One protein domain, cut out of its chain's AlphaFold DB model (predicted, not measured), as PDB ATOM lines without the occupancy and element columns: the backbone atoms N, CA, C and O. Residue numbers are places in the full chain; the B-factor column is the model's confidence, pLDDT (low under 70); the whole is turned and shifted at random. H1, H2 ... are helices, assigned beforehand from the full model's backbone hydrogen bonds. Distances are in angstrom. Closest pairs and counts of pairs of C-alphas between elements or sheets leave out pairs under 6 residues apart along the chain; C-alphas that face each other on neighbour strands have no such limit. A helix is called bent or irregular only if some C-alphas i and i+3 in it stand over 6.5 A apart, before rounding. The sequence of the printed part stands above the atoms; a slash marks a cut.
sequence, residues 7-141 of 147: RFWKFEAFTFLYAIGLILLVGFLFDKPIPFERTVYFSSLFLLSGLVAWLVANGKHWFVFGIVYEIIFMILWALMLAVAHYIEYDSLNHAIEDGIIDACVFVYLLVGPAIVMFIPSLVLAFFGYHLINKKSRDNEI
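This is residues 7 to 141 of the 147 residues of an uncharacterized protein of Duncaniella freteri (UniProt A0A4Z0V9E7). Bent helix H5 runs most of a rod's length with H3 folding back along it; H1, H2, H3 and arm H5b form an up-and-down bundle, each running against the one before. Residues 87 to 94 and 96 to 101 stick out at one end. The printed part has 135 residues with five named helices, H1 to H5 in order along the chain, and no named strand; its class is all helix, and the whole is loose, with a radius of gyration of the C-alphas of 17.6 A and spans of 66 by 32 by 21 A.

Start at H5, residues 99 to 141, assigned as one helix by its hydrogen bonds but bent: C-alphas 116 and 119 are 6.9 A apart, and arms H5a, residues 99 to 116, and H5b, residues 119 to 141, stand at a steep tilt of 39 degrees. H3, residues 62 to 88, touches H5b with residues 62 to 70 alone, closest C-alphas Gly 66 and Ala 125, 4.9 A. H2, residues 36 to 57, forms hairpins with H3 and with H1, residues 7 to 29. In H1, H2 and H3 every O i to N i+4 pair is within hydrogen-bond range; H5a has 13 of 14, H5b 18 of 19.

Find C-alpha 7 at (-29.853, 43.581, -48.452), where H1 begins; H3 runs 39.0 A; H5b ends at C-alpha 141, (-35.516, 47.228, -64.644). H4 is residues 94 to 97.

The printed part has no cut and no long link; pLDDT is under 70 at residues 58 to 59, 88 to 105, 129 and 131 to 141.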
ATOM      1  N   ARG A   7     -31.226  43.617 -47.925       72.25
ATOM      2  CA  ARG A   7     -29.853  43.581 -48.452       72.25
ATOM      3  C   ARG A   7     -28.816  43.434 -47.338       72.25
ATOM      4  O   ARG A   7     -27.894  42.644 -47.502       72.25
ATOM      5  N   PHE A   8     -29.029  44.115 -46.211       78.56
ATOM      6  CA  PHE A   8     -28.167  44.026 -45.034       78.56
ATOM      7  C   PHE A   8     -28.144  42.598 -44.485       78.56
ATOM      8  O   PHE A   8     -27.090  41.986 -44.419       78.56
ATOM      9  N   TRP A   9     -29.316  42.016 -44.219       77.56
ATOM     10  CA  TRP A   9     -29.420  40.657 -43.671       77.56
ATOM     11  C   TRP A   9     -28.802  39.579 -44.561       77.56
ATOM     12  O   TRP A   9     -28.269  38.594 -44.063       77.56
ATOM     13  N   LYS A  10     -28.852  39.756 -45.887       78.62
ATOM     14  CA  LYS A  10     -28.163  38.851 -46.814       78.62
ATOM     15  C   LYS A  10     -26.654  38.965 -46.695       78.62
ATOM     16  O   LYS A  10     -25.985  37.943 -46.646       78.62
ATOM     17  N   PHE A  11     -26.136  40.188 -46.671       80.00
ATOM     18  CA  PHE A  11     -24.713  40.437 -46.481       80.00
ATOM     19  C   PHE A  11     -24.225  39.892 -45.130       80.00
ATOM     20  O   PHE A  11     -23.234  39.175 -45.087       80.00
ATOM     21  N   GLU A  12     -24.985  40.131 -44.066       81.62
ATOM     22  CA  GLU A  12     -24.683  39.659 -42.715       81.62
ATOM     23  C   GLU A  12     -24.712  38.119 -42.607       81.62
ATOM     24  O   GLU A  12     -23.914  37.497 -41.911       81.62
ATOM     25  N   ALA A  13     -25.589  37.453 -43.363       83.00
ATOM     26  CA  ALA A  13     -25.556  35.996 -43.471       83.00
ATOM     27  C   ALA A  13     -24.280  35.496 -44.180       83.00
ATOM     28  O   ALA A  13     -23.740  34.451 -43.816       83.00
ATOM     29  N   PHE A  14     -23.771  36.238 -45.172       81.06
ATOM     30  CA  PHE A  14     -22.502  35.911 -45.826       81.06
ATOM     31  C   PHE A  14     -21.300  36.146 -44.910       81.06
ATOM     32  O   PHE A  14     -20.403  35.308 -44.905       81.06
ATOM     33  N   THR A  15     -21.280  37.221 -44.115       82.19
ATOM     34  CA  THR A  15     -20.214  37.453 -43.122       82.19
ATOM     35  C   THR A  15     -20.205  36.350 -42.062       82.19
ATOM     36  O   THR A  15     -19.134  35.874 -41.687       82.19
ATOM     37  N   PHE A  16     -21.378  35.858 -41.652       84.56
ATOM     38  CA  PHE A  16     -21.487  34.718 -40.740       84.56
ATOM     39  C   PHE A  16     -20.942  33.413 -41.338       84.56
ATOM     40  O   PHE A  16     -20.128  32.732 -40.713       84.56
ATOM     41  N   LEU A  17     -21.353  33.067 -42.564       84.06
ATOM     42  CA  LEU A  17     -20.853  31.877 -43.266       84.06
ATOM     43  C   LEU A  17     -19.342  31.943 -43.492       84.06
ATOM     44  O   LEU A  17     -18.643  30.944 -43.334       84.06
ATOM     45  N   TYR A  18     -18.845  33.128 -43.830       83.12
ATOM     46  CA  TYR A  18     -17.426  33.399 -43.979       83.12
ATOM     47  C   TYR A  18     -16.654  33.180 -42.674       83.12
ATOM     48  O   TYR A  18     -15.629  32.498 -42.686       83.12
ATOM     49  N   ALA A  19     -17.175  33.673 -41.546       83.62
ATOM     50  CA  ALA A  19     -16.573  33.448 -40.237       83.62
ATOM     51  C   ALA A  19     -16.475  31.950 -39.912       83.62
ATOM     52  O   ALA A  19     -15.413  31.476 -39.519       83.62
ATOM     53  N   ILE A  20     -17.552  31.188 -40.135       83.81
ATOM     54  CA  ILE A  20     -17.549  29.731 -39.928       83.81
ATOM     55  C   ILE A  20     -16.509  29.060 -40.831       83.81
ATOM     56  O   ILE A  20     -15.729  28.237 -40.355       83.81
ATOM     57  N   GLY A  21     -16.468  29.426 -42.115       83.50
ATOM     58  CA  GLY A  21     -15.512  28.877 -43.076       83.50
ATOM     59  C   GLY A  21     -14.059  29.108 -42.660       83.50
ATOM     60  O   GLY A  21     -13.264  28.172 -42.689       83.50
ATOM     61  N   LEU A  22     -13.724  30.319 -42.206       81.56
ATOM     62  CA  LEU A  22     -12.387  30.643 -41.700       81.56
ATOM     63  C   LEU A  22     -12.041  29.879 -40.424       81.56
ATOM     64  O   LEU A  22     -10.943  29.347 -40.314       81.56
ATOM     65  N   ILE A  23     -12.969  29.796 -39.472       83.12
ATOM     66  CA  ILE A  23     -12.759  29.080 -38.207       83.12
ATOM     67  C   ILE A  23     -12.527  27.587 -38.478       83.12
ATOM     68  O   ILE A  23     -11.618  26.994 -37.901       83.12
ATOM     69  N   LEU A  24     -13.295  26.984 -39.389       83.31
ATOM     70  CA  LEU A  24     -13.099  25.592 -39.797       83.31
ATOM     71  C   LEU A  24     -11.775  25.389 -40.541       83.31
ATOM     72  O   LEU A  24     -11.073  24.421 -40.260       83.31
ATOM     73  N   LEU A  25     -11.410  26.304 -41.446       82.31
ATOM     74  CA  LEU A  25     -10.131  26.263 -42.160       82.31
ATOM     75  C   LEU A  25      -8.953  26.324 -41.180       82.31
ATOM     76  O   LEU A  25      -8.035  25.516 -41.272       82.31
ATOM     77  N   VAL A  26      -8.995  27.252 -40.223       78.88
ATOM     78  CA  VAL A  26      -7.976  27.382 -39.175       78.88
ATOM     79  C   VAL A  26      -7.936  26.112 -38.323       78.88
ATOM     80  O   VAL A  26      -6.862  25.551 -38.129       78.88
ATOM     81  N   GLY A  27      -9.084  25.600 -37.870       80.19
ATOM     82  CA  GLY A  27      -9.137  24.351 -37.104       80.19
ATOM     83  C   GLY A  27      -8.527  23.160 -37.852       80.19
ATOM     84  O   GLY A  27      -7.791  22.375 -37.257       80.19
ATOM     85  N   PHE A  28      -8.769  23.067 -39.163       81.88
ATOM     86  CA  PHE A  28      -8.190  22.042 -40.031       81.88
ATOM     87  C   PHE A  28      -6.674  22.207 -40.209       81.88
ATOM     88  O   PHE A  28      -5.936  21.233 -40.112       81.88
ATOM     89  N   LEU A  29      -6.190  23.433 -40.434       80.94
ATOM     90  CA  LEU A  29      -4.763  23.710 -40.637       80.94
ATOM     91  C   LEU A  29      -3.915  23.451 -39.386       80.94
ATOM     92  O   LEU A  29      -2.757  23.061 -39.507       80.94
ATOM     93  N   PHE A  30      -4.478  23.674 -38.197       80.00
ATOM     94  CA  PHE A  30      -3.778  23.490 -36.923       80.00
ATOM     95  C   PHE A  30      -4.068  22.141 -36.249       80.00
ATOM     96  O   PHE A  30      -3.612  21.935 -35.123       80.00
ATOM     97  N   ASP A  31      -4.823  21.256 -36.914       80.12
ATOM     98  CA  ASP A  31      -5.256  19.935 -36.423       80.12
ATOM     99  C   ASP A  31      -5.800  19.973 -34.981       80.12
ATOM    100  O   ASP A  31      -5.607  19.076 -34.158       80.12
ATOM    101  N   LYS A  32      -6.445  21.093 -34.636       77.31
ATOM    102  CA  LYS A  32      -6.981  21.354 -33.303       77.31
ATOM    103  C   LYS A  32      -8.374  21.952 -33.431       77.31
ATOM    104  O   LYS A  32      -8.525  23.012 -34.042       77.31
ATOM    105  N   PRO A  33      -9.395  21.325 -32.821       74.00
ATOM    106  CA  PRO A  33     -10.724  21.901 -32.810       74.00
ATOM    107  C   PRO A  33     -10.702  23.213 -32.024       74.00
ATOM    108  O   PRO A  33     -10.215  23.281 -30.893       74.00
ATOM    109  N   ILE A  34     -11.233  24.267 -32.639       78.56
ATOM    110  CA  ILE A  34     -11.418  25.549 -31.969       78.56
ATOM    111  C   ILE A  34     -12.591  25.395 -30.991       78.56
ATOM    112  O   ILE A  34     -13.656  24.932 -31.404       78.56
ATOM    113  N   PRO A  35     -12.424  25.741 -29.700       82.50
ATOM    114  CA  PRO A  35     -13.496  25.608 -28.724       82.50
ATOM    115  C   PRO A  35     -14.687  26.494 -29.098       82.50
ATOM    116  O   PRO A  35     -14.512  27.615 -29.580       82.50
ATOM    117  N   PHE A  36     -15.898  25.998 -28.828       76.88
ATOM    118  CA  PHE A  36     -17.154  26.639 -29.227       76.88
ATOM    119  C   PHE A  36     -17.265  28.096 -28.760       76.88
ATOM    120  O   PHE A  36     -17.674  28.957 -29.533       76.88
ATOM    121  N   GLU A  37     -16.843  28.393 -27.529       79.12
ATOM    122  CA  GLU A  37     -16.814  29.758 -26.993       79.12
ATOM    123  C   GLU A  37     -16.011  30.687 -27.906       79.12
ATOM    124  O   GLU A  37     -16.502  31.722 -28.352       79.12
ATOM    125  N   ARG A  38     -14.798  30.264 -28.273       75.81
ATOM    126  CA  ARG A  38     -13.904  31.033 -29.138       75.81
ATOM    127  C   ARG A  38     -14.493  31.189 -30.542       75.81
ATOM    128  O   ARG A  38     -14.380  32.264 -31.124       75.81
ATOM    129  N   THR A  39     -15.172  30.165 -31.060       80.25
ATOM    130  CA  THR A  39     -15.914  30.241 -32.328       80.25
ATOM    131  C   THR A  39     -17.002  31.311 -32.288       80.25
ATOM    132  O   THR A  39     -17.037  32.163 -33.173       80.25
ATOM    133  N   VAL A  40     -17.852  31.305 -31.257       82.56
ATOM    134  CA  VAL A  40     -18.921  32.301 -31.089       82.56
ATOM    135  C   VAL A  40     -18.330  33.705 -31.004       82.56
ATOM    136  O   VAL A  40     -18.781  34.594 -31.723       82.56
ATOM    137  N   TYR A  41     -17.274  33.887 -30.206       80.19
ATOM    138  CA  TYR A  41     -16.581  35.169 -30.074       80.19
ATOM    139  C   TYR A  41     -16.041  35.694 -31.407       80.19
ATOM    140  O   TYR A  41     -16.324  36.835 -31.778       80.19
ATOM    141  N   PHE A  42     -15.307  34.869 -32.159       80.31
ATOM    142  CA  PHE A  42     -14.793  35.265 -33.469       80.31
ATOM    143  C   PHE A  42     -15.926  35.614 -34.431       80.31
ATOM    144  O   PHE A  42     -15.896  36.679 -35.045       80.31
ATOM    145  N   SER A  43     -16.959  34.774 -34.521       83.12
ATOM    146  CA  SER A  43     -18.125  35.040 -35.366       83.12
ATOM    147  C   SER A  43     -18.806  36.367 -35.019       83.12
ATOM    148  O   SER A  43     -19.161  37.114 -35.929       83.12
ATOM    149  N   SER A  44     -18.930  36.716 -33.735       85.06
ATOM    150  CA  SER A  44     -19.471  38.014 -33.311       85.06
ATOM    151  C   SER A  44     -18.624  39.201 -33.780       85.06
ATOM    152  O   SER A  44     -19.190  40.216 -34.182       85.06
ATOM    153  N   LEU A  45     -17.293  39.084 -33.791       83.88
ATOM    154  CA  LEU A  45     -16.402  40.138 -34.297       83.88
ATOM    155  C   LEU A  45     -16.564  40.353 -35.809       83.88
ATOM    156  O   LEU A  45     -16.648  41.496 -36.262       83.88
ATOM    157  N   PHE A  46     -16.665  39.269 -36.585       84.69
ATOM    158  CA  PHE A  46     -16.893  39.352 -38.034       84.69
ATOM    159  C   PHE A  46     -18.249  39.986 -38.378       84.69
ATOM    160  O   PHE A  46     -18.334  40.745 -39.348       84.69
ATOM    161  N   LEU A  47     -19.285  39.705 -37.580       85.81
ATOM    162  CA  LEU A  47     -20.614  40.313 -37.699       85.81
ATOM    163  C   LEU A  47     -20.581  41.807 -37.349       85.81
ATOM    164  O   LEU A  47     -20.991  42.645 -38.146       85.81
ATOM    165  N   LEU A  48     -19.997  42.173 -36.203       86.31
ATOM    166  CA  LEU A  48     -19.864  43.580 -35.799       86.31
ATOM    167  C   LEU A  48     -19.093  44.404 -36.835       86.31
ATOM    168  O   LEU A  48     -19.518  45.509 -37.176       86.31
ATOM    169  N   SER A  49     -18.003  43.859 -37.382       85.75
ATOM    170  CA  SER A  49     -17.278  44.512 -38.473       85.75
ATOM    171  C   SER A  49     -18.149  44.678 -39.726       85.75
ATOM    172  O   SER A  49     -18.180  45.754 -40.325       85.75
ATOM    173  N   GLY A  50     -18.932  43.653 -40.079       83.06
ATOM    174  CA  GLY A  50     -19.883  43.690 -41.194       83.06
ATOM    175  C   GLY A  50     -20.928  44.789 -41.037       83.06
ATOM    176  O   GLY A  50     -21.141  45.587 -41.954       83.06
ATOM    177  N   LEU A  51     -21.511  44.890 -39.845       85.19
ATOM    178  CA  LEU A  51     -22.492  45.907 -39.492       85.19
ATOM    179  C   LEU A  51     -21.921  47.323 -39.601       85.19
ATOM    180  O   LEU A  51     -22.553  48.201 -40.196       85.19
ATOM    181  N   VAL A  52     -20.726  47.563 -39.065       84.25
ATOM    182  CA  VAL A  52     -20.102  48.893 -39.121       84.25
ATOM    183  C   VAL A  52     -19.674  49.234 -40.550       84.25
ATOM    184  O   VAL A  52     -19.941  50.344 -41.017       84.25
ATOM    185  N   ALA A  53     -19.090  48.285 -41.287       82.81
ATOM    186  CA  ALA A  53     -18.742  48.466 -42.695       82.81
ATOM    187  C   ALA A  53     -19.977  48.795 -43.544       82.81
ATOM    188  O   ALA A  53     -19.932  49.686 -44.395       82.81
ATOM    189  N   TRP A  54     -21.113  48.157 -43.257       79.12
ATOM    190  CA  TRP A  54     -22.391  48.480 -43.876       79.12
ATOM    191  C   TRP A  54     -22.856  49.905 -43.568       79.12
ATOM    192  O   TRP A  54     -23.266  50.631 -44.471       79.12
ATOM    193  N   LEU A  55     -22.767  50.351 -42.316       80.38
ATOM    194  CA  LEU A  55     -23.179  51.708 -41.948       80.38
ATOM    195  C   LEU A  55     -22.300  52.796 -42.586       80.38
ATOM    196  O   LEU A  55     -22.808  53.871 -42.906       80.38
ATOM    197  N   VAL A  56     -21.009  52.521 -42.789       79.31
ATOM    198  CA  VAL A  56     -20.013  53.515 -43.230       79.31
ATOM    199  C   VAL A  56     -19.778  53.510 -44.747       79.31
ATOM    200  O   VAL A  56     -19.520  54.563 -45.342       79.31
ATOM    201  N   ALA A  57     -19.836  52.342 -45.391       71.56
ATOM    202  CA  ALA A  57     -19.381  52.152 -46.770       71.56
ATOM    203  C   ALA A  57     -20.450  51.607 -47.732       71.56
ATOM    204  O   ALA A  57     -20.145  51.390 -48.907       71.56
ATOM    205  N   ASN A  58     -21.700  51.419 -47.295       68.19
ATOM    206  CA  ASN A  58     -22.775  50.981 -48.187       68.19
ATOM    207  C   ASN A  58     -23.009  51.993 -49.329       68.19
ATOM    208  O   ASN A  58     -23.181  53.190 -49.101       68.19
ATOM    209  N   GLY A  59     -22.990  51.498 -50.570       65.25
ATOM    210  CA  GLY A  59     -23.088  52.300 -51.796       65.25
ATOM    211  C   GLY A  59     -21.752  52.788 -52.375       65.25
ATOM    212  O   GLY A  59     -21.737  53.285 -53.500       65.25
ATOM    213  N   LYS A  60     -20.623  52.620 -51.669       73.56
ATOM    214  CA  LYS A  60     -19.277  52.892 -52.211       73.56
ATOM    215  C   LYS A  60     -18.744  51.696 -53.005       73.56
ATOM    216  O   LYS A  60     -19.310  50.610 -52.962       73.56
ATOM    217  N   HIS A  61     -17.650  51.894 -53.741       77.75
ATOM    218  CA  HIS A  61     -16.982  50.822 -54.484       77.75
ATOM    219  C   HIS A  61     -16.620  49.642 -53.561       77.75
ATOM    220  O   HIS A  61     -16.180  49.856 -52.429       77.75
ATOM    221  N   TRP A  62     -16.759  48.409 -54.057       75.62
ATOM    222  CA  TRP A  62     -16.522  47.171 -53.294       75.62
ATOM    223  C   TRP A  62     -15.157  47.134 -52.596       75.62
ATOM    224  O   TRP A  62     -15.043  46.660 -51.471       75.62
ATOM    225  N   PHE A  63     -14.134  47.700 -53.233       77.44
ATOM    226  CA  PHE A  63     -12.790  47.797 -52.667       77.44
ATOM    227  C   PHE A  63     -12.747  48.658 -51.394       77.44
ATOM    228  O   PHE A  63     -12.145  48.272 -50.398       77.44
ATOM    229  N   VAL A  64     -13.445  49.801 -51.395       80.00
ATOM    230  CA  VAL A  64     -13.540  50.681 -50.218       80.00
ATOM    231  C   VAL A  64     -14.307  49.979 -49.102       80.00
ATOM    232  O   VAL A  64     -13.940  50.094 -47.938       80.00
ATOM    233  N   PHE A  65     -15.344  49.226 -49.460       80.56
ATOM    234  CA  PHE A  65     -16.113  48.441 -48.505       80.56
ATOM    235  C   PHE A  65     -15.248  47.382 -47.801       80.56
ATOM    236  O   PHE A  65     -15.280  47.295 -46.576       80.56
ATOM    237  N   GLY A  66     -14.432  46.636 -48.555       80.75
ATOM    238  CA  GLY A  66     -13.508  45.643 -47.995       80.75
ATOM    239  C   GLY A  66     -12.439  46.256 -47.093       80.75
ATOM    240  O   GLY A  66     -12.196  45.744 -46.008       80.75
ATOM    241  N   ILE A  67     -11.870  47.404 -47.477       83.44
ATOM    242  CA  ILE A  67     -10.900  48.116 -46.629       83.44
ATOM    243  C   ILE A  67     -11.537  48.577 -45.317       83.44
ATOM    244  O   ILE A  67     -10.944  48.413 -44.257       83.44
ATOM    245  N   VAL A  68     -12.742  49.156 -45.367       85.12
ATOM    246  CA  VAL A  68     -13.433  49.605 -44.150       85.12
ATOM    247  C   VAL A  68     -13.743  48.415 -43.243       85.12
ATOM    248  O   VAL A  68     -13.518  48.508 -42.042       85.12
ATOM    249  N   TYR A  69     -14.194  47.296 -43.808       85.44
ATOM    250  CA  TYR A  69     -14.397  46.057 -43.060       85.44
ATOM    251  C   TYR A  69     -13.114  45.583 -42.364       85.44
ATOM    252  O   TYR A  69     -13.127  45.296 -41.168       85.44
ATOM    253  N   GLU A  70     -11.991  45.556 -43.078       82.50
ATOM    254  CA  GLU A  70     -10.715  45.130 -42.504       82.50
ATOM    255  C   GLU A  70     -10.260  46.065 -41.377       82.50
ATOM    256  O   GLU A  70      -9.897  45.608 -40.298       82.50
ATOM    257  N   ILE A  71     -10.338  47.384 -41.583       85.88
ATOM    258  CA  ILE A  71      -9.939  48.373 -40.572       85.88
ATOM    259  C   ILE A  71     -10.770  48.213 -39.298       85.88
ATOM    260  O   ILE A  71     -10.215  48.222 -38.201       85.88
ATOM    261  N   ILE A  72     -12.092  48.051 -39.417       87.25
ATOM    262  CA  ILE A  72     -12.946  47.873 -38.240       87.25
ATOM    263  C   ILE A  72     -12.647  46.548 -37.543       87.25
ATOM    264  O   ILE A  72     -12.548  46.521 -36.317       87.25
ATOM    265  N   PHE A  73     -12.459  45.468 -38.303       85.31
ATOM    266  CA  PHE A  73     -12.072  44.178 -37.740       85.31
ATOM    267  C   PHE A  73     -10.757  44.289 -36.959       85.31
ATOM    268  O   PHE A  73     -10.687  43.854 -35.813       85.31
ATOM    269  N   MET A  74      -9.757  44.963 -37.528       84.94
ATOM    270  CA  MET A  74      -8.463  45.204 -36.893       84.94
ATOM    271  C   MET A  74      -8.565  46.042 -35.619       84.94
ATOM    272  O   MET A  74      -7.893  45.737 -34.637       84.94
ATOM    273  N   ILE A  75      -9.420  47.067 -35.599       86.44
ATOM    274  CA  ILE A  75      -9.665  47.876 -34.397       86.44
ATOM    275  C   ILE A  75     -10.311  47.027 -33.299       86.44
ATOM    276  O   ILE A  75      -9.868  47.072 -32.152       86.44
ATOM    277  N   LEU A  76     -11.337  46.242 -33.637       86.00
ATOM    278  CA  LEU A  76     -12.011  45.367 -32.676       86.00
ATOM    279  C   LEU A  76     -11.070  44.274 -32.151       86.00
ATOM    280  O   LEU A  76     -11.078  43.973 -30.959       86.00
ATOM    281  N   TRP A  77     -10.225  43.726 -33.024       83.19
ATOM    282  CA  TRP A  77      -9.203  42.745 -32.674       83.19
ATOM    283  C   TRP A  77      -8.125  43.335 -31.755       83.19
ATOM    284  O   TRP A  77      -7.808  42.747 -30.723       83.19
ATOM    285  N   ALA A  78      -7.619  44.530 -32.065       81.69
ATOM    286  CA  ALA A  78      -6.659  45.241 -31.221       81.69
ATOM    287  C   ALA A  78      -7.239  45.560 -29.838       81.69
ATOM    288  O   ALA A  78      -6.570  45.361 -28.826       81.69
ATOM    289  N   LEU A  79      -8.495  46.020 -29.786       83.00
ATOM    290  CA  LEU A  79      -9.192  46.289 -28.531       83.00
ATOM    291  C   LEU A  79      -9.325  45.012 -27.693       83.00
ATOM    292  O   LEU A  79      -9.111  45.047 -26.486       83.00
ATOM    293  N   MET A  80      -9.633  43.881 -28.332       80.00
ATOM    294  CA  MET A  80      -9.710  42.585 -27.661       80.00
ATOM    295  C   MET A  80      -8.361  42.178 -27.061       80.00
ATOM    296  O   MET A  80      -8.310  41.804 -25.891       80.00
ATOM    297  N   LEU A  81      -7.276  42.269 -27.834       76.19
ATOM    298  CA  LEU A  81      -5.934  41.953 -27.344       76.19
ATOM    299  C   LEU A  81      -5.524  42.880 -26.192       76.19
ATOM    300  O   LEU A  81      -4.945  42.414 -25.217       76.19
ATOM    301  N   ALA A  82      -5.874  44.167 -26.263       75.75
ATOM    302  CA  ALA A  82      -5.599  45.124 -25.194       75.75
ATOM    303  C   ALA A  82      -6.364  44.795 -23.901       75.75
ATOM    304  O   ALA A  82      -5.791  44.870 -22.817       75.75
ATOM    305  N   VAL A  83      -7.637  44.394 -23.998       76.69
ATOM    306  CA  VAL A  83      -8.427  43.959 -22.834       76.69
ATOM    307  C   VAL A  83      -7.885  42.650 -22.257       76.69
ATOM    308  O   VAL A  83      -7.789  42.530 -21.041       76.69
ATOM    309  N   ALA A  84      -7.506  41.688 -23.103       72.06
ATOM    310  CA  ALA A  84      -6.908  40.431 -22.655       72.06
ATOM    311  C   ALA A  84      -5.600  40.676 -21.888       72.06
ATOM    312  O   ALA A  84      -5.453  40.200 -20.768       72.06
ATOM    313  N   HIS A  85      -4.718  41.510 -22.445       70.38
ATOM    314  CA  HIS A  85      -3.481  41.926 -21.792       70.38
ATOM    315  C   HIS A  85      -3.750  42.670 -20.469       70.38
ATOM    316  O   HIS A  85      -3.093  42.409 -19.469       70.38
ATOM    317  N   TYR A  86      -4.766  43.540 -20.411       71.12
ATOM    318  CA  TYR A  86      -5.137  44.238 -19.173       71.12
ATOM    319  C   TYR A  86      -5.646  43.298 -18.066       71.12
ATOM    320  O   TYR A  86      -5.363  43.529 -16.897       71.12
ATOM    321  N   ILE A  87      -6.400  42.250 -18.417       70.75
ATOM    322  CA  ILE A  87      -6.917  41.271 -17.443       70.75
ATOM    323  C   ILE A  87      -5.791  40.388 -16.889       70.75
ATOM    324  O   ILE A  87      -5.849  39.973 -15.735       70.75
ATOM    325  N   GLU A  88      -4.785  40.082 -17.707       66.31
ATOM    326  CA  GLU A  88      -3.687  39.185 -17.334       66.31
ATOM    327  C   GLU A  88      -2.653  39.874 -16.423       66.31
ATOM    328  O   GLU A  88      -2.087  39.237 -15.533       66.31
ATOM    329  N   TYR A  89      -2.470  41.192 -16.562       62.50
ATOM    330  CA  TYR A  89      -1.589  41.994 -15.707       62.50
ATOM    331  C   TYR A  89      -2.361  42.709 -14.586       62.50
ATOM    332  O   TYR A  89      -2.716  43.880 -14.693       62.50
ATOM    333  N   ASP A  90      -2.530  42.032 -13.448       56.53
ATOM    334  CA  ASP A  90      -3.127  42.600 -12.219       56.53
ATOM    335  C   ASP A  90      -2.210  43.646 -11.523       56.53
ATOM    336  O   ASP A  90      -2.597  44.307 -10.560       56.53
ATOM    337  N   SER A  91      -0.968  43.849 -12.002       54.78
ATOM    338  CA  SER A  91      -0.058  44.878 -11.471       54.78
ATOM    339  C   SER A  91       0.817  45.557 -12.535       54.78
ATOM    340  O   SER A  91       1.437  44.905 -13.375       54.78
ATOM    341  N   LEU A  92       0.945  46.886 -12.428       54.12
ATOM    342  CA  LEU A  92       1.765  47.747 -13.301       54.12
ATOM    343  C   LEU A  92       3.260  47.350 -13.329       54.12
ATOM    344  O   LEU A  92       3.961  47.666 -14.284       54.12
ATOM    345  N   ASN A  93       3.745  46.646 -12.298       51.59
ATOM    346  CA  ASN A  93       5.153  46.258 -12.161       51.59
ATOM    347  C   ASN A  93       5.535  45.003 -12.962       51.59
ATOM    348  O   ASN A  93       6.699  44.881 -13.322       51.59
ATOM    349  N   HIS A  94       4.596  44.099 -13.273       52.94
ATOM    350  CA  HIS A  94       4.891  42.940 -14.135       52.94
ATOM    351  C   HIS A  94       4.960  43.337 -15.625       52.94
ATOM    352  O   HIS A  94       5.679  42.716 -16.397       52.94
ATOM    353  N   ALA A  95       4.283  44.422 -16.023       54.66
ATOM    354  CA  ALA A  95       4.187  44.867 -17.418       54.66
ATOM    355  C   ALA A  95       5.489  45.470 -17.995       54.66
ATOM    356  O   ALA A  95       5.637  45.580 -19.212       54.66
ATOM    357  N   ILE A  96       6.428  45.900 -17.142       53.25
ATOM    358  CA  ILE A  96       7.652  46.606 -17.567       53.25
ATOM    359  C   ILE A  96       8.805  45.628 -17.855       53.25
ATOM    360  O   ILE A  96       9.625  45.907 -18.729       53.25
ATOM    361  N   GLU A  97       8.869  44.487 -17.162       53.59
ATOM    362  CA  GLU A  97       9.994  43.541 -17.253       53.59
ATOM    363  C   GLU A  97       9.847  42.561 -18.438       53.59
ATOM    364  O   GLU A  97      10.823  42.311 -19.144       53.59
ATOM    365  N   ASP A  98       8.617  42.136 -18.758       58.00
ATOM    366  CA  ASP A  98       8.298  41.274 -19.916       58.00
ATOM    367  C   ASP A  98       7.842  42.048 -21.177       58.00
ATOM    368  O   ASP A  98       7.642  41.474 -22.254       58.00
ATOM    369  N   GLY A  99       7.735  43.381 -21.090       57.88
ATOM    370  CA  GLY A  99       7.061  44.227 -22.083       57.88
ATOM    371  C   GLY A  99       7.637  44.210 -23.509       57.88
ATOM    372  O   GLY A  99       6.924  44.534 -24.454       57.88
ATOM    373  N   ILE A 100       8.899  43.809 -23.717       56.72
ATOM    374  CA  ILE A 100       9.504  43.731 -25.065       56.72
ATOM    375  C   ILE A 100       9.089  42.447 -25.800       56.72
ATOM    376  O   ILE A 100       8.785  42.492 -26.996       56.72
ATOM    377  N   ILE A 101       9.068  41.307 -25.098       58.53
ATOM    378  CA  ILE A 101       8.614  40.029 -25.668       58.53
ATOM    379  C   ILE A 101       7.105  40.102 -25.895       58.53
ATOM    380  O   ILE A 101       6.628  39.727 -26.966       58.53
ATOM    381  N   ASP A 102       6.379  40.689 -24.946       66.69
ATOM    382  CA  ASP A 102       4.930  40.834 -25.022       66.69
ATOM    383  C   ASP A 102       4.502  41.806 -26.137       66.69
ATOM    384  O   ASP A 102       3.599  41.508 -26.917       66.69
ATOM    385  N   ALA A 103       5.228  42.913 -26.342       67.25
ATOM    386  CA  ALA A 103       4.989  43.804 -27.481       67.25
ATOM    387  C   ALA A 103       5.248  43.117 -28.835       67.25
ATOM    388  O   ALA A 103       4.489  43.324 -29.785       67.25
ATOM    389  N   CYS A 104       6.286  42.277 -28.945       67.81
ATOM    390  CA  CYS A 104       6.533  41.501 -30.166       67.81
ATOM    391  C   CYS A 104       5.412  40.490 -30.435       67.81
ATOM    392  O   CYS A 104       4.957  40.371 -31.575       67.81
ATOM    393  N   VAL A 105       4.943  39.791 -29.400       69.19
ATOM    394  CA  VAL A 105       3.820  38.849 -29.499       69.19
ATOM    395  C   VAL A 105       2.527  39.587 -29.847       69.19
ATOM    396  O   VAL A 105       1.798  39.140 -30.730       69.19
ATOM    397  N   PHE A 106       2.280  40.756 -29.258       73.69
ATOM    398  CA  PHE A 106       1.132  41.608 -29.566       73.69
ATOM    399  C   PHE A 106       1.137  42.066 -31.028       73.69
ATOM    400  O   PHE A 106       0.134  41.924 -31.729       73.69
ATOM    401  N   VAL A 107       2.274  42.561 -31.529       74.56
ATOM    402  CA  VAL A 107       2.417  42.958 -32.939       74.56
ATOM    403  C   VAL A 107       2.241  41.753 -33.862       74.56
ATOM    404  O   VAL A 107       1.553  41.865 -34.873       74.56
ATOM    405  N   TYR A 108       2.794  40.590 -33.514       74.94
ATOM    406  CA  TYR A 108       2.610  39.361 -34.288       74.94
ATOM    407  C   TYR A 108       1.141  38.910 -34.329       74.94
ATOM    408  O   TYR A 108       0.619  38.593 -35.401       74.94
ATOM    409  N   LEU A 109       0.448  38.939 -33.188       76.31
ATOM    410  CA  LEU A 109      -0.969  38.592 -33.064       76.31
ATOM    411  C   LEU A 109      -1.894  39.626 -33.709       76.31
ATOM    412  O   LEU A 109      -3.016  39.279 -34.060       76.31
ATOM    413  N   LEU A 110      -1.450  40.867 -33.893       79.44
ATOM    414  CA  LEU A 110      -2.186  41.890 -34.630       79.44
ATOM    415  C   LEU A 110      -1.964  41.742 -36.145       79.44
ATOM    416  O   LEU A 110      -2.917  41.632 -36.912       79.44
ATOM    417  N   VAL A 111      -0.704  41.720 -36.581       78.19
ATOM    418  CA  VAL A 111      -0.308  41.792 -37.997       78.19
ATOM    419  C   VAL A 111      -0.497  40.459 -38.721       78.19
ATOM    420  O   VAL A 111      -0.915  40.452 -39.878       78.19
ATOM    421  N   GLY A 112      -0.226  39.329 -38.064       77.25
ATOM    422  CA  GLY A 112      -0.367  38.001 -38.665       77.25
ATOM    423  C   GLY A 112      -1.793  37.737 -39.163       77.25
ATOM    424  O   GLY A 112      -1.977  37.479 -40.356       77.25
ATOM    425  N   PRO A 113      -2.818  37.871 -38.300       74.88
ATOM    426  CA  PRO A 113      -4.209  37.768 -38.715       74.88
ATOM    427  C   PRO A 113      -4.590  38.801 -39.773       74.88
ATOM    428  O   PRO A 113      -5.252  38.423 -40.730       74.88
ATOM    429  N   ALA A 114      -4.123  40.051 -39.675       76.94
ATOM    430  CA  ALA A 114      -4.399  41.086 -40.679       76.94
ATOM    431  C   ALA A 114      -3.987  40.651 -42.093       76.94
ATOM    432  O   ALA A 114      -4.757  40.748 -43.042       76.94
ATOM    433  N   ILE A 115      -2.770  40.118 -42.242       78.38
ATOM    434  CA  ILE A 115      -2.247  39.692 -43.548       78.38
ATOM    435  C   ILE A 115      -3.043  38.501 -44.090       78.38
ATOM    436  O   ILE A 115      -3.380  38.465 -45.275       78.38
ATOM    437  N   VAL A 116      -3.357  37.531 -43.228       77.94
ATOM    438  CA  VAL A 116      -4.097  36.321 -43.619       77.94
ATOM    439  C   VAL A 116      -5.551  36.644 -43.970       77.94
ATOM    440  O   VAL A 116      -6.099  36.042 -44.893       77.94
ATOM    441  N   MET A 117      -6.170  37.593 -43.264       76.50
ATOM    442  CA  MET A 117      -7.583  37.963 -43.410       76.50
ATOM    443  C   MET A 117      -7.827  38.956 -44.551       76.50
ATOM    444  O   MET A 117      -8.930  38.965 -45.096       76.50
ATOM    445  N   PHE A 118      -6.809  39.707 -44.985       77.00
ATOM    446  CA  PHE A 118      -6.943  40.757 -46.001       77.00
ATOM    447  C   PHE A 118      -7.489  40.268 -47.354       77.00
ATOM    448  O   PHE A 118      -8.370  40.887 -47.953       77.00
ATOM    449  N   ILE A 119      -6.969  39.153 -47.880       79.38
ATOM    450  CA  ILE A 119      -7.450  38.603 -49.161       79.38
ATOM    451  C   ILE A 119      -8.868  38.028 -48.996       79.38
ATOM    452  O   ILE A 119      -9.754  38.395 -49.776       79.38
ATOM    453  N   PRO A 120      -9.129  37.172 -47.989       76.44
ATOM    454  CA  PRO A 120     -10.471  36.686 -47.685       76.44
ATOM    455  C   PRO A 120     -11.522  37.800 -47.487       76.44
ATOM    456  O   PRO A 120     -12.640  37.678 -48.000       76.44
ATOM    457  N   SER A 121     -11.178  38.915 -46.836       78.31
ATOM    458  CA  SER A 121     -12.106  40.028 -46.597       78.31
ATOM    459  C   SER A 121     -12.422  40.826 -47.864       78.31
ATOM    460  O   SER A 121     -13.578  41.201 -48.091       78.31
ATOM    461  N   LEU A 122     -11.446  41.008 -48.759       80.56
ATOM    462  CA  LEU A 122     -11.682  41.590 -50.085       80.56
ATOM    463  C   LEU A 122     -12.592  40.712 -50.951       80.56
ATOM    464  O   LEU A 122     -13.467  41.235 -51.645       80.56
ATOM    465  N   VAL A 123     -12.427  39.388 -50.891       80.62
ATOM    466  CA  VAL A 123     -13.298  38.434 -51.598       80.62
ATOM    467  C   VAL A 123     -14.730  38.522 -51.067       80.62
ATOM    468  O   VAL A 123     -15.677  38.612 -51.853       80.62
ATOM    469  N   LEU A 124     -14.900  38.575 -49.745       78.50
ATOM    470  CA  LEU A 124     -16.203  38.761 -49.108       78.50
ATOM    471  C   LEU A 124     -16.870  40.073 -49.549       78.50
ATOM    472  O   LEU A 124     -18.047  40.080 -49.917       78.50
ATOM    473  N   ALA A 125     -16.112  41.171 -49.567       76.81
ATOM    474  CA  ALA A 125     -16.591  42.474 -50.016       76.81
ATOM    475  C   ALA A 125     -16.981  42.477 -51.502       76.81
ATOM    476  O   ALA A 125     -18.002  43.061 -51.870       76.81
ATOM    477  N   PHE A 126     -16.211  41.791 -52.352       77.44
ATOM    478  CA  PHE A 126     -16.518  41.631 -53.772       77.44
ATOM    479  C   PHE A 126     -17.840  40.884 -53.984       77.44
ATOM    480  O   PHE A 126     -18.734  41.389 -54.673       77.44
ATOM    481  N   PHE A 127     -18.002  39.714 -53.357       76.06
ATOM    482  CA  PHE A 127     -19.232  38.929 -53.471       76.06
ATOM    483  C   PHE A 127     -20.434  39.666 -52.884       76.06
ATOM    484  O   PHE A 127     -21.475  39.738 -53.538       76.06
ATOM    485  N   GLY A 128     -20.278  40.265 -51.699       70.38
ATOM    486  CA  GLY A 128     -21.315  41.065 -51.053       70.38
ATOM    487  C   GLY A 128     -21.793  42.201 -51.954       70.38
ATOM    488  O   GLY A 128     -22.985  42.310 -52.241       70.38
ATOM    489  N   TYR A 129     -20.867  42.995 -52.491       69.38
ATOM    490  CA  TYR A 129     -21.197  44.110 -53.375       69.38
ATOM    491  C   TYR A 129     -21.889  43.659 -54.667       69.38
ATOM    492  O   TYR A 129     -22.906  44.238 -55.057       69.38
ATOM    493  N   HIS A 130     -21.386  42.612 -55.327       70.44
ATOM    494  CA  HIS A 130     -21.937  42.171 -56.610       70.44
ATOM    495  C   HIS A 130     -23.339  41.557 -56.467       70.44
ATOM    496  O   HIS A 130     -24.218  41.835 -57.282       70.44
ATOM    497  N   LEU A 131     -23.592  40.787 -55.402       65.12
ATOM    498  CA  LEU A 131     -24.923  40.250 -55.084       65.12
ATOM    499  C   LEU A 131     -25.941  41.352 -54.773       65.12
ATOM    500  O   LEU A 131     -27.111  41.245 -55.155       65.12
ATOM    501  N   ILE A 132     -25.503  42.411 -54.093       64.31
ATOM    502  CA  ILE A 132     -26.362  43.522 -53.672       64.31
ATOM    503  C   ILE A 132     -26.688  44.445 -54.850       64.31
ATOM    504  O   ILE A 132     -27.858  44.786 -55.053       64.31
ATOM    505  N   ASN A 133     -25.694  44.787 -55.674       62.78
ATOM    506  CA  ASN A 133     -25.898  45.652 -56.835       62.78
ATOM    507  C   ASN A 133     -26.616  44.954 -57.990       62.78
ATOM    508  O   ASN A 133     -27.480  45.575 -58.611       62.78
ATOM    509  N   LYS A 134     -26.338  43.668 -58.253       57.31
ATOM    510  CA  LYS A 134     -27.048  42.913 -59.299       57.31
ATOM    511  C   LYS A 134     -28.556  42.904 -59.037       57.31
ATOM    512  O   LYS A 134     -29.330  43.255 -59.917       57.31
ATOM    513  N   LYS A 135     -28.962  42.646 -57.789       56.00
ATOM    514  CA  LYS A 135     -30.377  42.651 -57.396       56.00
ATOM    515  C   LYS A 135     -31.013  44.046 -57.404       56.00
ATOM    516  O   LYS A 135     -32.218  44.162 -57.603       56.00
ATOM    517  N   SER A 136     -30.235  45.104 -57.166       54.72
ATOM    518  CA  SER A 136     -30.746  46.476 -57.264       54.72
ATOM    519  C   SER A 136     -31.129  46.836 -58.689       54.72
ATOM    520  O   SER A 136     -32.196  47.396 -58.900       54.72
ATOM    521  N   ARG A 137     -30.265  46.472 -59.636       55.19
ATOM    522  CA  ARG A 137     -30.426  46.767 -61.053       55.19
ATOM    523  C   ARG A 137     -31.575  45.964 -61.670       55.19
ATOM    524  O   ARG A 137     -32.386  46.540 -62.378       55.19
ATOM    525  N   ASP A 138     -31.711  44.686 -61.312       57.62
ATOM    526  CA  ASP A 138     -32.836  43.851 -61.768       57.62
ATOM    527  C   ASP A 138     -34.187  44.383 -61.243       57.62
ATOM    528  O   ASP A 138     -35.142  44.511 -62.000       57.62
ATOM    529  N   ASN A 139     -34.250  44.803 -59.971       57.03
ATOM    530  CA  ASN A 139     -35.464  45.394 -59.389       57.03
ATOM    531  C   ASN A 139     -35.839  46.770 -59.986       57.03
ATOM    532  O   ASN A 139     -36.999  47.169 -59.899       57.03
ATOM    533  N   GLU A 140     -34.871  47.533 -60.496       57.69
ATOM    534  CA  GLU A 140     -35.109  48.817 -61.173       57.69
ATOM    535  C   GLU A 140     -35.622  48.607 -62.599       57.69
ATOM    536  O   GLU A 140     -36.550  49.289 -63.026       57.69
ATOM    537  N   ILE A 141     -35.063  47.621 -63.308       59.19
ATOM    538  CA  ILE A 141     -35.516  47.228 -64.644       59.19
ATOM    539  C   ILE A 141     -36.958  46.709 -64.577       59.19
ATOM    540  O   ILE A 141     -37.799  47.204 -65.318       59.19
TER     541      ILE A 141